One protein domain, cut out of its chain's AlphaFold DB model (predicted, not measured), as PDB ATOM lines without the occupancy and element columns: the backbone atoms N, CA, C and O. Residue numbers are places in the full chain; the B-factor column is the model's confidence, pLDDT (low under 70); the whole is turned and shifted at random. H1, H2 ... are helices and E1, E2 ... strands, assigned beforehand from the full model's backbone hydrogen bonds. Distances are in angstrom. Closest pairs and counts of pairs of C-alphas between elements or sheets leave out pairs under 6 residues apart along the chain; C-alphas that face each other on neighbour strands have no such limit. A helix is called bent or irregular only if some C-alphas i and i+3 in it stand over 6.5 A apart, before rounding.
ATOM      1  N   THR A 665      22.115 -15.149  61.566       74.69
ATOM      2  CA  THR A 665      23.079 -14.393  60.759       74.69
ATOM      3  C   THR A 665      23.196 -15.037  59.387       74.69
ATOM      4  O   THR A 665      23.681 -16.166  59.248       74.69
ATOM      5  N   GLU A 666      22.775 -14.296  58.370       72.06
ATOM      6  CA  GLU A 666      22.989 -14.639  56.971       72.06
ATOM      7  C   GLU A 666      24.360 -14.138  56.492       72.06
ATOM      8  O   GLU A 666      24.822 -13.065  56.882       72.06
ATOM      9  N   LYS A 667      25.040 -14.916  55.642       75.50
ATOM     10  CA  LYS A 667      26.258 -14.485  54.939       75.50
ATOM     11  C   LYS A 667      26.210 -14.892  53.466       75.50
ATOM     12  O   LYS A 667      25.619 -15.925  53.141       75.50
ATOM     13  N   PRO A 668      26.869 -14.135  52.570       77.81
ATOM     14  CA  PRO A 668      27.045 -14.545  51.183       77.81
ATOM     15  C   PRO A 668      27.926 -15.800  51.117       77.81
ATOM     16  O   PRO A 668      29.116 -15.764  51.431       77.81
ATOM     17  N   VAL A 669      27.342 -16.926  50.698       80.94
ATOM     18  CA  VAL A 669      28.055 -18.195  50.495       80.94
ATOM     19  C   VAL A 669      28.172 -18.465  48.990       80.94
ATOM     20  O   VAL A 669      27.149 -18.446  48.299       80.94
ATOM     21  N   PRO A 670      29.380 -18.733  48.451       86.44
ATOM     22  CA  PRO A 670      29.560 -19.097  47.047       86.44
ATOM     23  C   PRO A 670      28.665 -20.261  46.624       86.44
ATOM     24  O   PRO A 670      28.597 -21.288  47.302       86.44
ATOM     25  N   LEU A 671      28.002 -20.117  45.474       83.44
ATOM     26  CA  LEU A 671      27.283 -21.223  44.847       83.44
ATOM     27  C   LEU A 671      28.254 -22.379  44.525       83.44
ATOM     28  O   LEU A 671      29.413 -22.111  44.181       83.44
ATOM     29  N   PRO A 672      27.799 -23.648  44.583       83.00
ATOM     30  CA  PRO A 672      28.590 -24.796  44.147       83.00
ATOM     31  C   PRO A 672      29.126 -24.600  42.726       83.00
ATOM     32  O   PRO A 672      28.421 -24.055  41.879       83.00
ATOM     33  N   THR A 673      30.341 -25.077  42.445       82.81
ATOM     34  CA  THR A 673      31.031 -24.875  41.154       82.81
ATOM     35  C   THR A 673      30.176 -25.269  39.947       82.81
ATOM     36  O   THR A 673      30.182 -24.571  38.941       82.81
ATOM     37  N   GLU A 674      29.395 -26.342  40.072       82.25
ATOM     38  CA  GLU A 674      28.463 -26.823  39.042       82.25
ATOM     39  C   GLU A 674      27.386 -25.785  38.694       82.25
ATOM     40  O   GLU A 674      27.071 -25.608  37.523       82.25
ATOM     41  N   ARG A 675      26.884 -25.045  39.693       82.50
ATOM     42  CA  ARG A 675      25.887 -23.976  39.521       82.50
ATOM     43  C   ARG A 675      26.486 -22.617  39.181       82.50
ATOM     44  O   ARG A 675      25.758 -21.747  38.730       82.50
ATOM     45  N   GLN A 676      27.790 -22.396  39.377       87.75
ATOM     46  CA  GLN A 676      28.424 -21.128  38.979       87.75
ATOM     47  C   GLN A 676      28.248 -20.867  37.475       87.75
ATOM     48  O   GLN A 676      28.054 -19.722  37.080       87.75
ATOM     49  N   ALA A 677      28.271 -21.923  36.652       85.50
ATOM     50  CA  ALA A 677      28.075 -21.831  35.207       85.50
ATOM     51  C   ALA A 677      26.686 -21.287  34.819       85.50
ATOM     52  O   ALA A 677      26.600 -20.480  33.894       85.50
ATOM     53  N   ASP A 678      25.633 -21.657  35.557       87.44
ATOM     54  CA  ASP A 678      24.238 -21.265  35.284       87.44
ATOM     55  C   ASP A 678      24.010 -19.744  35.378       87.44
ATOM     56  O   ASP A 678      23.098 -19.205  34.752       87.44
ATOM     57  N   TYR A 679      24.848 -19.042  36.149       86.06
ATOM     58  CA  TYR A 679      24.749 -17.596  36.379       86.06
ATOM     59  C   TYR A 679      25.750 -16.772  35.572       86.06
ATOM     60  O   TYR A 679      25.770 -15.555  35.731       86.06
ATOM     61  N   ARG A 680      26.568 -17.395  34.708       87.38
ATOM     62  CA  ARG A 680      27.640 -16.722  33.954       87.38
ATOM     63  C   ARG A 680      27.158 -15.441  33.277       87.38
ATOM     64  O   ARG A 680      27.706 -14.375  33.529       87.38
ATOM     65  N   ASP A 681      26.088 -15.535  32.495       87.00
ATOM     66  CA  ASP A 681      25.568 -14.405  31.716       87.00
ATOM     67  C   ASP A 681      24.856 -13.346  32.590       87.00
ATOM     68  O   ASP A 681      24.604 -12.240  32.129       87.00
ATOM     69  N   GLN A 682      24.590 -13.652  33.868       87.25
ATOM     70  CA  GLN A 682      24.016 -12.737  34.867       87.25
ATOM     71  C   GLN A 682      25.081 -12.086  35.770       87.25
ATOM     72  O   GLN A 682      24.740 -11.250  36.605       87.25
ATOM     73  N   VAL A 683      26.365 -12.450  35.649       89.50
ATOM     74  CA  VAL A 683      27.442 -11.903  36.498       89.50
ATOM     75  C   VAL A 683      27.519 -10.369  36.449       89.50
ATOM     76  O   VAL A 683      27.599  -9.778  37.528       89.50
ATOM     77  N   PRO A 684      27.458  -9.690  35.280       88.62
ATOM     78  CA  PRO A 684      27.485  -8.225  35.240       88.62
ATOM     79  C   PRO A 684      26.315  -7.591  36.006       88.62
ATOM     80  O   PRO A 684      26.516  -6.656  36.780       88.62
ATOM     81  N   ASP A 685      25.111  -8.152  35.865       82.44
ATOM     82  CA  ASP A 685      23.893  -7.688  36.539       82.44
ATOM     83  C   ASP A 685      23.946  -7.905  38.057       82.44
ATOM     84  O   ASP A 685      23.497  -7.057  38.829       82.44
ATOM     85  N   ILE A 686      24.529  -9.021  38.503       81.88
ATOM     86  CA  ILE A 686      24.759  -9.328  39.922       81.88
ATOM     87  C   ILE A 686      25.780  -8.349  40.526       81.88
ATOM     88  O   ILE A 686      25.549  -7.800  41.602       81.88
ATOM     89  N   VAL A 687      26.883  -8.061  39.825       82.62
ATOM     90  CA  VAL A 687      27.925  -7.128  40.303       82.62
ATOM     91  C   VAL A 687      27.424  -5.682  40.380       82.62
ATOM     92  O   VAL A 687      27.788  -4.933  41.294       82.62
ATOM     93  N   ARG A 688      26.544  -5.298  39.451       80.44
ATOM     94  CA  ARG A 688      25.876  -3.987  39.417       80.44
ATOM     95  C   ARG A 688      24.671  -3.877  40.357       80.44
ATOM     96  O   ARG A 688      24.128  -2.788  40.496       80.44
ATOM     97  N   GLY A 689      24.259  -4.961  41.019       70.00
ATOM     98  CA  GLY A 689      23.118  -4.969  41.944       70.00
ATOM     99  C   GLY A 689      21.739  -4.952  41.270       70.00
ATOM    100  O   GLY A 689      20.733  -4.724  41.940       70.00
ATOM    101  N   VAL A 690      21.674  -5.217  39.960       72.25
ATOM    102  CA  VAL A 690      20.423  -5.351  39.195       72.25
ATOM    103  C   VAL A 690      19.691  -6.637  39.605       72.25
ATOM    104  O   VAL A 690      18.477  -6.632  39.807       72.25
ATOM    105  N   ASN A 691      20.430  -7.734  39.809       61.91
ATOM    106  CA  ASN A 691      19.880  -8.983  40.337       61.91
ATOM    107  C   ASN A 691      19.982  -9.019  41.873       61.91
ATOM    108  O   ASN A 691      21.002  -9.416  42.427       61.91
ATOM    109  N   LYS A 692      18.901  -8.637  42.564       56.84
ATOM    110  CA  LYS A 692      18.853  -8.526  44.036       56.84
ATOM    111  C   LYS A 692      18.900  -9.853  44.812       56.84
ATOM    112  O   LYS A 692      18.989  -9.818  46.034       56.84
ATOM    113  N   ILE A 693      18.775 -11.008  44.151       56.97
ATOM    114  CA  ILE A 693      18.645 -12.314  44.832       56.97
ATOM    115  C   ILE A 693      20.020 -12.925  45.150       56.97
ATOM    116  O   ILE A 693      20.164 -13.663  46.125       56.97
ATOM    117  N   ASN A 694      21.036 -12.604  44.346       67.69
ATOM    118  CA  ASN A 694      22.390 -13.129  44.480       67.69
ATOM    119  C   ASN A 694      23.396 -11.990  44.681       67.69
ATOM    120  O   ASN A 694      23.262 -10.918  44.105       67.69
ATOM    121  N   GLY A 695      24.436 -12.256  45.466       82.81
ATOM    122  CA  GLY A 695      25.617 -11.403  45.588       82.81
ATOM    123  C   GLY A 695      26.819 -11.979  44.838       82.81
ATOM    124  O   GLY A 695      26.709 -12.950  44.084       82.81
ATOM    125  N   TYR A 696      27.998 -11.431  45.106       87.75
ATOM    126  CA  TYR A 696      29.271 -11.962  44.627       87.75
ATOM    127  C   TYR A 696      30.359 -11.824  45.695       87.75
ATOM    128  O   TYR A 696      30.291 -10.969  46.575       87.75
ATOM    129  N   VAL A 697      31.394 -12.653  45.582       87.94
ATOM    130  CA  VAL A 697      32.655 -12.526  46.321       87.94
ATOM    131  C   VAL A 697      33.798 -12.632  45.321       87.94
ATOM    132  O   VAL A 697      33.786 -13.508  44.451       87.94
ATOM    133  N   VAL A 698      34.789 -11.752  45.459       87.44
ATOM    134  CA  VAL A 698      36.050 -11.822  44.714       87.44
ATOM    135  C   VAL A 698      37.141 -12.392  45.617       87.44
ATOM    136  O   VAL A 698      37.200 -12.099  46.811       87.44
ATOM    137  N   ASP A 699      37.993 -13.232  45.044       87.31
ATOM    138  CA  ASP A 699      39.236 -13.713  45.638       87.31
ATOM    139  C   ASP A 699      40.096 -12.521  46.108       87.31
ATOM    140  O   ASP A 699      40.428 -11.673  45.278       87.31
ATOM    141  N   PRO A 700      40.503 -12.450  47.394       85.88
ATOM    142  CA  PRO A 700      41.325 -11.365  47.934       85.88
ATOM    143  C   PRO A 700      42.599 -11.034  47.146       85.88
ATOM    144  O   PRO A 700      43.089  -9.914  47.239       85.88
ATOM    145  N   GLN A 701      43.145 -11.982  46.379       87.19
ATOM    146  CA  GLN A 701      44.336 -11.765  45.546       87.19
ATOM    147  C   GLN A 701      44.037 -11.067  44.206       87.19
ATOM    148  O   GLN A 701      44.963 -10.673  43.503       87.19
ATOM    149  N   HIS A 702      42.755 -10.923  43.861       85.81
ATOM    150  CA  HIS A 702      42.252 -10.455  42.569       85.81
ATOM    151  C   HIS A 702      41.158  -9.379  42.723       85.81
ATOM    152  O   HIS A 702      40.401  -9.140  41.783       85.81
ATOM    153  N   ILE A 703      41.053  -8.741  43.898       83.38
ATOM    154  CA  ILE A 703      40.136  -7.616  44.132       83.38
ATOM    155  C   ILE A 703      40.612  -6.403  43.306       83.38
ATOM    156  O   ILE A 703      41.737  -5.950  43.522       83.38
ATOM    157  N   PRO A 704      39.796  -5.876  42.373       83.88
ATOM    158  CA  PRO A 704      40.073  -4.613  41.687       83.88
ATOM    159  C   PRO A 704      39.752  -3.413  42.593       83.88
ATOM    160  O   PRO A 704      38.922  -3.533  43.495       83.88
ATOM    161  N   ASP A 705      40.341  -2.247  42.305       80.31
ATOM    162  CA  ASP A 705      40.124  -1.013  43.083       80.31
ATOM    163  C   ASP A 705      38.637  -0.599  43.141       80.31
ATOM    164  O   ASP A 705      38.142  -0.221  44.199       80.31
ATOM    165  N   ASP A 706      37.904  -0.741  42.027       83.62
ATOM    166  CA  ASP A 706      36.436  -0.721  42.005       83.62
ATOM    167  C   ASP A 706      35.888  -1.729  40.983       83.62
ATOM    168  O   ASP A 706      35.953  -1.530  39.766       83.62
ATOM    169  N   ILE A 707      35.295  -2.812  41.486       83.94
ATOM    170  CA  ILE A 707      34.692  -3.873  40.672       83.94
ATOM    171  C   ILE A 707      33.501  -3.391  39.826       83.94
ATOM    172  O   ILE A 707      33.228  -3.976  38.780       83.94
ATOM    173  N   GLN A 708      32.794  -2.331  40.232       84.75
ATOM    174  CA  GLN A 708      31.625  -1.835  39.497       84.75
ATOM    175  C   GLN A 708      32.019  -1.066  38.226       84.75
ATOM    176  O   GLN A 708      31.198  -0.944  37.317       84.75
ATOM    177  N   THR A 709      33.277  -0.614  38.127       86.94
ATOM    178  CA  THR A 709      33.823   0.047  36.927       86.94
ATOM    179  C   THR A 709      34.288  -0.922  35.838       86.94
ATOM    180  O   THR A 709      34.501  -0.496  34.702       86.94
ATOM    181  N   LEU A 710      34.427  -2.215  36.149       89.06
ATOM    182  CA  LEU A 710      34.858  -3.221  35.179       89.06
ATOM    183  C   LEU A 710      33.805  -3.440  34.083       89.06
ATOM    184  O   LEU A 710      32.592  -3.447  34.325       89.06
ATOM    185  N   SER A 711      34.283  -3.674  32.862       92.81
ATOM    186  CA  SER A 711      33.422  -4.054  31.747       92.81
ATOM    187  C   SER A 711      32.824  -5.450  31.948       92.81
ATOM    188  O   SER A 711      33.404  -6.310  32.616       92.81
ATOM    189  N   ASP A 712      31.688  -5.720  31.301       92.81
ATOM    190  CA  ASP A 712      31.017  -7.029  31.336       92.81
ATOM    191  C   ASP A 712      31.989  -8.162  30.991       92.81
ATOM    192  O   ASP A 712      31.974  -9.228  31.602       92.81
ATOM    193  N   GLN A 713      32.882  -7.910  30.029       93.25
ATOM    194  CA  GLN A 713      33.860  -8.879  29.560       93.25
ATOM    195  C   GLN A 713      34.968  -9.152  30.594       93.25
ATOM    196  O   GLN A 713      35.440 -10.286  30.672       93.25
ATOM    197  N   GLU A 714      35.366  -8.166  31.398       92.94
ATOM    198  CA  GLU A 714      36.322  -8.335  32.503       92.94
ATOM    199  C   GLU A 714      35.679  -9.062  33.692       92.94
ATOM    200  O   GLU A 714      36.273  -9.991  34.239       92.94
ATOM    201  N   LEU A 715      34.429  -8.732  34.030       91.75
ATOM    202  CA  LEU A 715      33.654  -9.441  35.056       91.75
ATOM    203  C   LEU A 715      33.436 -10.917  34.689       91.75
ATOM    204  O   LEU A 715      33.659 -11.811  35.508       91.75
ATOM    205  N   LEU A 716      33.086 -11.187  33.427       92.56
ATOM    206  CA  LEU A 716      32.979 -12.542  32.880       92.56
ATOM    207  C   LEU A 716      34.326 -13.278  32.859       92.56
ATOM    208  O   LEU A 716      34.347 -14.495  33.052       92.56
ATOM    209  N   GLN A 717      35.448 -12.584  32.643       93.44
ATOM    210  CA  GLN A 717      36.788 -13.179  32.726       93.44
ATOM    211  C   GLN A 717      37.149 -13.556  34.166       93.44
ATOM    212  O   GLN A 717      37.558 -14.694  34.391       93.44
ATOM    213  N   LEU A 718      36.936 -12.662  35.138       92.44
ATOM    214  CA  LEU A 718      37.153 -12.955  36.559       92.44
ATOM    215  C   LEU A 718      36.291 -14.134  37.033       92.44
ATOM    216  O   LEU A 718      36.776 -14.985  37.779       92.44
ATOM    217  N   HIS A 719      35.040 -14.224  36.569       93.44
ATOM    218  CA  HIS A 719      34.151 -15.349  36.875       93.44
ATOM    219  C   HIS A 719      34.594 -16.654  36.209       93.44
ATOM    220  O   HIS A 719      34.731 -17.674  36.882       93.44
ATOM    221  N   THR A 720      34.920 -16.616  34.914       90.94
ATOM    222  CA  THR A 720      35.396 -17.794  34.163       90.94
ATOM    223  C   THR A 720      36.732 -18.321  34.715       90.94
ATOM    224  O   THR A 720      36.971 -19.525  34.701       90.94
ATOM    225  N   ALA A 721      37.588 -17.441  35.244       91.12
ATOM    226  CA  ALA A 721      38.827 -17.802  35.937       91.12
ATOM    227  C   ALA A 721      38.613 -18.276  37.393       91.12
ATOM    228  O   ALA A 721      39.545 -18.764  38.029       91.12
ATOM    229  N   GLY A 722      37.394 -18.157  37.933       89.06
ATOM    230  CA  GLY A 722      37.043 -18.555  39.298       89.06
ATOM    231  C   GLY A 722      37.467 -17.568  40.392       89.06
ATOM    232  O   GLY A 722      37.319 -17.890  41.575       89.06
ATOM    233  N   HIS A 723      37.965 -16.385  40.018       93.12
ATOM    234  CA  HIS A 723      38.321 -15.301  40.937       93.12
ATOM    235  C   HIS A 723      37.089 -14.533  41.420       93.12
ATOM    236  O   HIS A 723      37.062 -14.111  42.568       93.12
ATOM    237  N   LEU A 724      36.053 -14.400  40.590       91.38
ATOM    238  CA  LEU A 724      34.734 -13.901  40.986       91.38
ATOM    239  C   LEU A 724      33.779 -15.088  41.110       91.38
ATOM    240  O   LEU A 724      33.651 -15.888  40.188       91.38
ATOM    241  N   LYS A 725      33.098 -15.217  42.248       92.62
ATOM    242  CA  LYS A 725      32.095 -16.263  42.480       92.62
ATOM    243  C   LYS A 725      30.762 -15.628  42.818       92.62
ATOM    244  O   LYS A 725      30.691 -14.796  43.720       92.62
ATOM    245  N   VAL A 726      29.705 -16.065  42.141       88.75
ATOM    246  CA  VAL A 726      28.337 -15.712  42.522       88.75
ATOM    247  C   VAL A 726      28.036 -16.369  43.866       88.75
ATOM    248  O   VAL A 726      28.327 -17.553  44.077       88.75
ATOM    249  N   THR A 727      27.478 -15.598  44.789       86.75
ATOM    250  CA  THR A 727      27.068 -16.050  46.117       86.75
ATOM    251  C   THR A 727      25.562 -15.952  46.265       86.75
ATOM    252  O   THR A 727      24.961 -14.993  45.794       86.75
ATOM    253  N   GLN A 728      24.969 -16.872  47.008       81.94
ATOM    254  CA  GLN A 728      23.600 -16.734  47.503       81.94
ATOM    255  C   GLN A 728      23.656 -16.384  48.997       81.94
ATOM    256  O   GLN A 728      24.597 -16.802  49.685       81.94
ATOM    257  N   SER A 729      22.672 -15.646  49.514       74.38
ATOM    258  CA  SER A 729      22.547 -15.487  50.967       74.38
ATOM    259  C   SER A 729      22.258 -16.852  51.594       74.38
ATOM    260  O   SER A 729      21.394 -17.587  51.108       74.38
ATOM    261  N   ARG A 730      22.996 -17.233  52.640       74.69
ATOM    262  CA  ARG A 730      22.661 -18.398  53.466       74.69
ATOM    263  C   ARG A 730      22.881 -18.110  54.938       74.69
ATOM    264  O   ARG A 730      23.885 -17.518  55.328       74.69
ATOM    265  N   THR A 731      21.994 -18.657  55.754       74.69
ATOM    266  CA  THR A 731      22.177 -18.778  57.198       74.69
ATOM    267  C   THR A 731      23.451 -19.554  57.531       74.69
ATOM    268  O   THR A 731      23.676 -20.660  57.029       74.69
ATOM    269  N   VAL A 732      24.287 -18.969  58.390       74.81
ATOM    270  CA  VAL A 732      25.549 -19.567  58.867       74.81
ATOM    271  C   VAL A 732      25.645 -19.656  60.390       74.81
ATOM    272  O   VAL A 732      26.382 -20.506  60.897       74.81
ATOM    273  N   ASP A 733      24.906 -18.807  61.108       76.56
ATOM    274  CA  ASP A 733      24.816 -18.806  62.568       76.56
ATOM    275  C   ASP A 733      23.364 -18.574  63.018       76.56
ATOM    276  O   ASP A 733      22.580 -17.920  62.327       76.56
ATOM    277  N   ILE A 734      23.014 -19.122  64.180       80.81
ATOM    278  CA  ILE A 734      21.726 -18.964  64.858       80.81
ATOM    279  C   ILE A 734      22.038 -18.769  66.334       80.81
ATOM    280  O   ILE A 734      22.682 -19.619  66.958       80.81
ATOM    281  N   LEU A 735      21.539 -17.679  66.914       82.12
ATOM    282  CA  LEU A 735      21.789 -17.379  68.316       82.12
ATOM    283  C   LEU A 735      21.288 -18.507  69.225       82.12
ATOM    284  O   LEU A 735      20.122 -18.908  69.113       82.12
TER     285      LEU A 735
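Overview. This is residues 665 to 735 of the 1275 residues of an uncharacterized protein of Endozoicomonas numazuensis (UniProt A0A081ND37). A long two-stranded ribbon, E1 beside the later part of E3, runs out from a small body in which the earlier part of E3 pairs with E2 and the helices H1 and H2 pack side by side on the sheet. E3 bends where it passes from body to ribbon, and the ribbon makes much of the length. The printed part has 71 residues, with two named helices and three named strands in the order E1, H1, E2, H2, E3; the sheet runs E1, E3, E2, antiparallel throughout, and the class is mixed, helices and strands. It is compact, with a radius of gyration of the C-alphas of 12.1 A, yet elongated in outline, spanning 40 by 26 by 23 A.

Arrangement. Edge strand E1, residues 665 to 670, is antiparallel to inner strand E3, residues 724 to 734, at 152 degrees; N 667 and O 730 are 2.9 A apart, within hydrogen-bond range. E3 bends by 59 degrees at residue 728. H1, residues 673 to 687, is on the sheet at a height of 8.1 A and runs across the strands, at 74 degrees to E1 on the local plane. E2, residues 694 to 698, the other edge strand, is antiparallel to E3 at 111 degrees, with N 695 and O 727 within hydrogen-bond range at 2.8 A. E1, H1 and E2 form a split strand-helix-strand unit, two strands running the same way with E3 between them, and its crossover is right-handed. H2, residues 712 to 720, is on the sheet at a height of 7.6 A, only just over none of the strands, with 2 of its C-alphas falling on E3. H1, with residues 680 to 684 alone, touches H2 at a shallow tilt of 23 degrees, opposite ways; their closest C-alphas, of Pro 684 and Asp 712, are 5.4 A apart. The two helices on one face of the sheet make two layers. Every O i to N i+4 pair of H2 is within hydrogen-bond range, but 3 of 11 in H1, where 9 of 12 O i to N i+3 pairs are.

Along the chain. E1 begins at C-alpha 665, (23.079, -14.393, 60.759), and is 15.9 A long. H1 is 18.0 A long and irregular, with C-alphas 678 and 681 7.8 A apart. E2 measures 13.7 A and H2 12.0 A. E3 is 27.7 A long and ends at C-alpha 734, (21.726, -18.964, 64.858).

Size, cuts and confidence. The two C-alphas farthest apart, of Gln 713 and Leu 735, are 41.5 A apart. The printed part has no cut. The link from E2 to H2, residues 699 to 711, is long. Mean pLDDT of the printed part is 83.5; residues 691 to 694, of which 694 belongs to E2, are under 70.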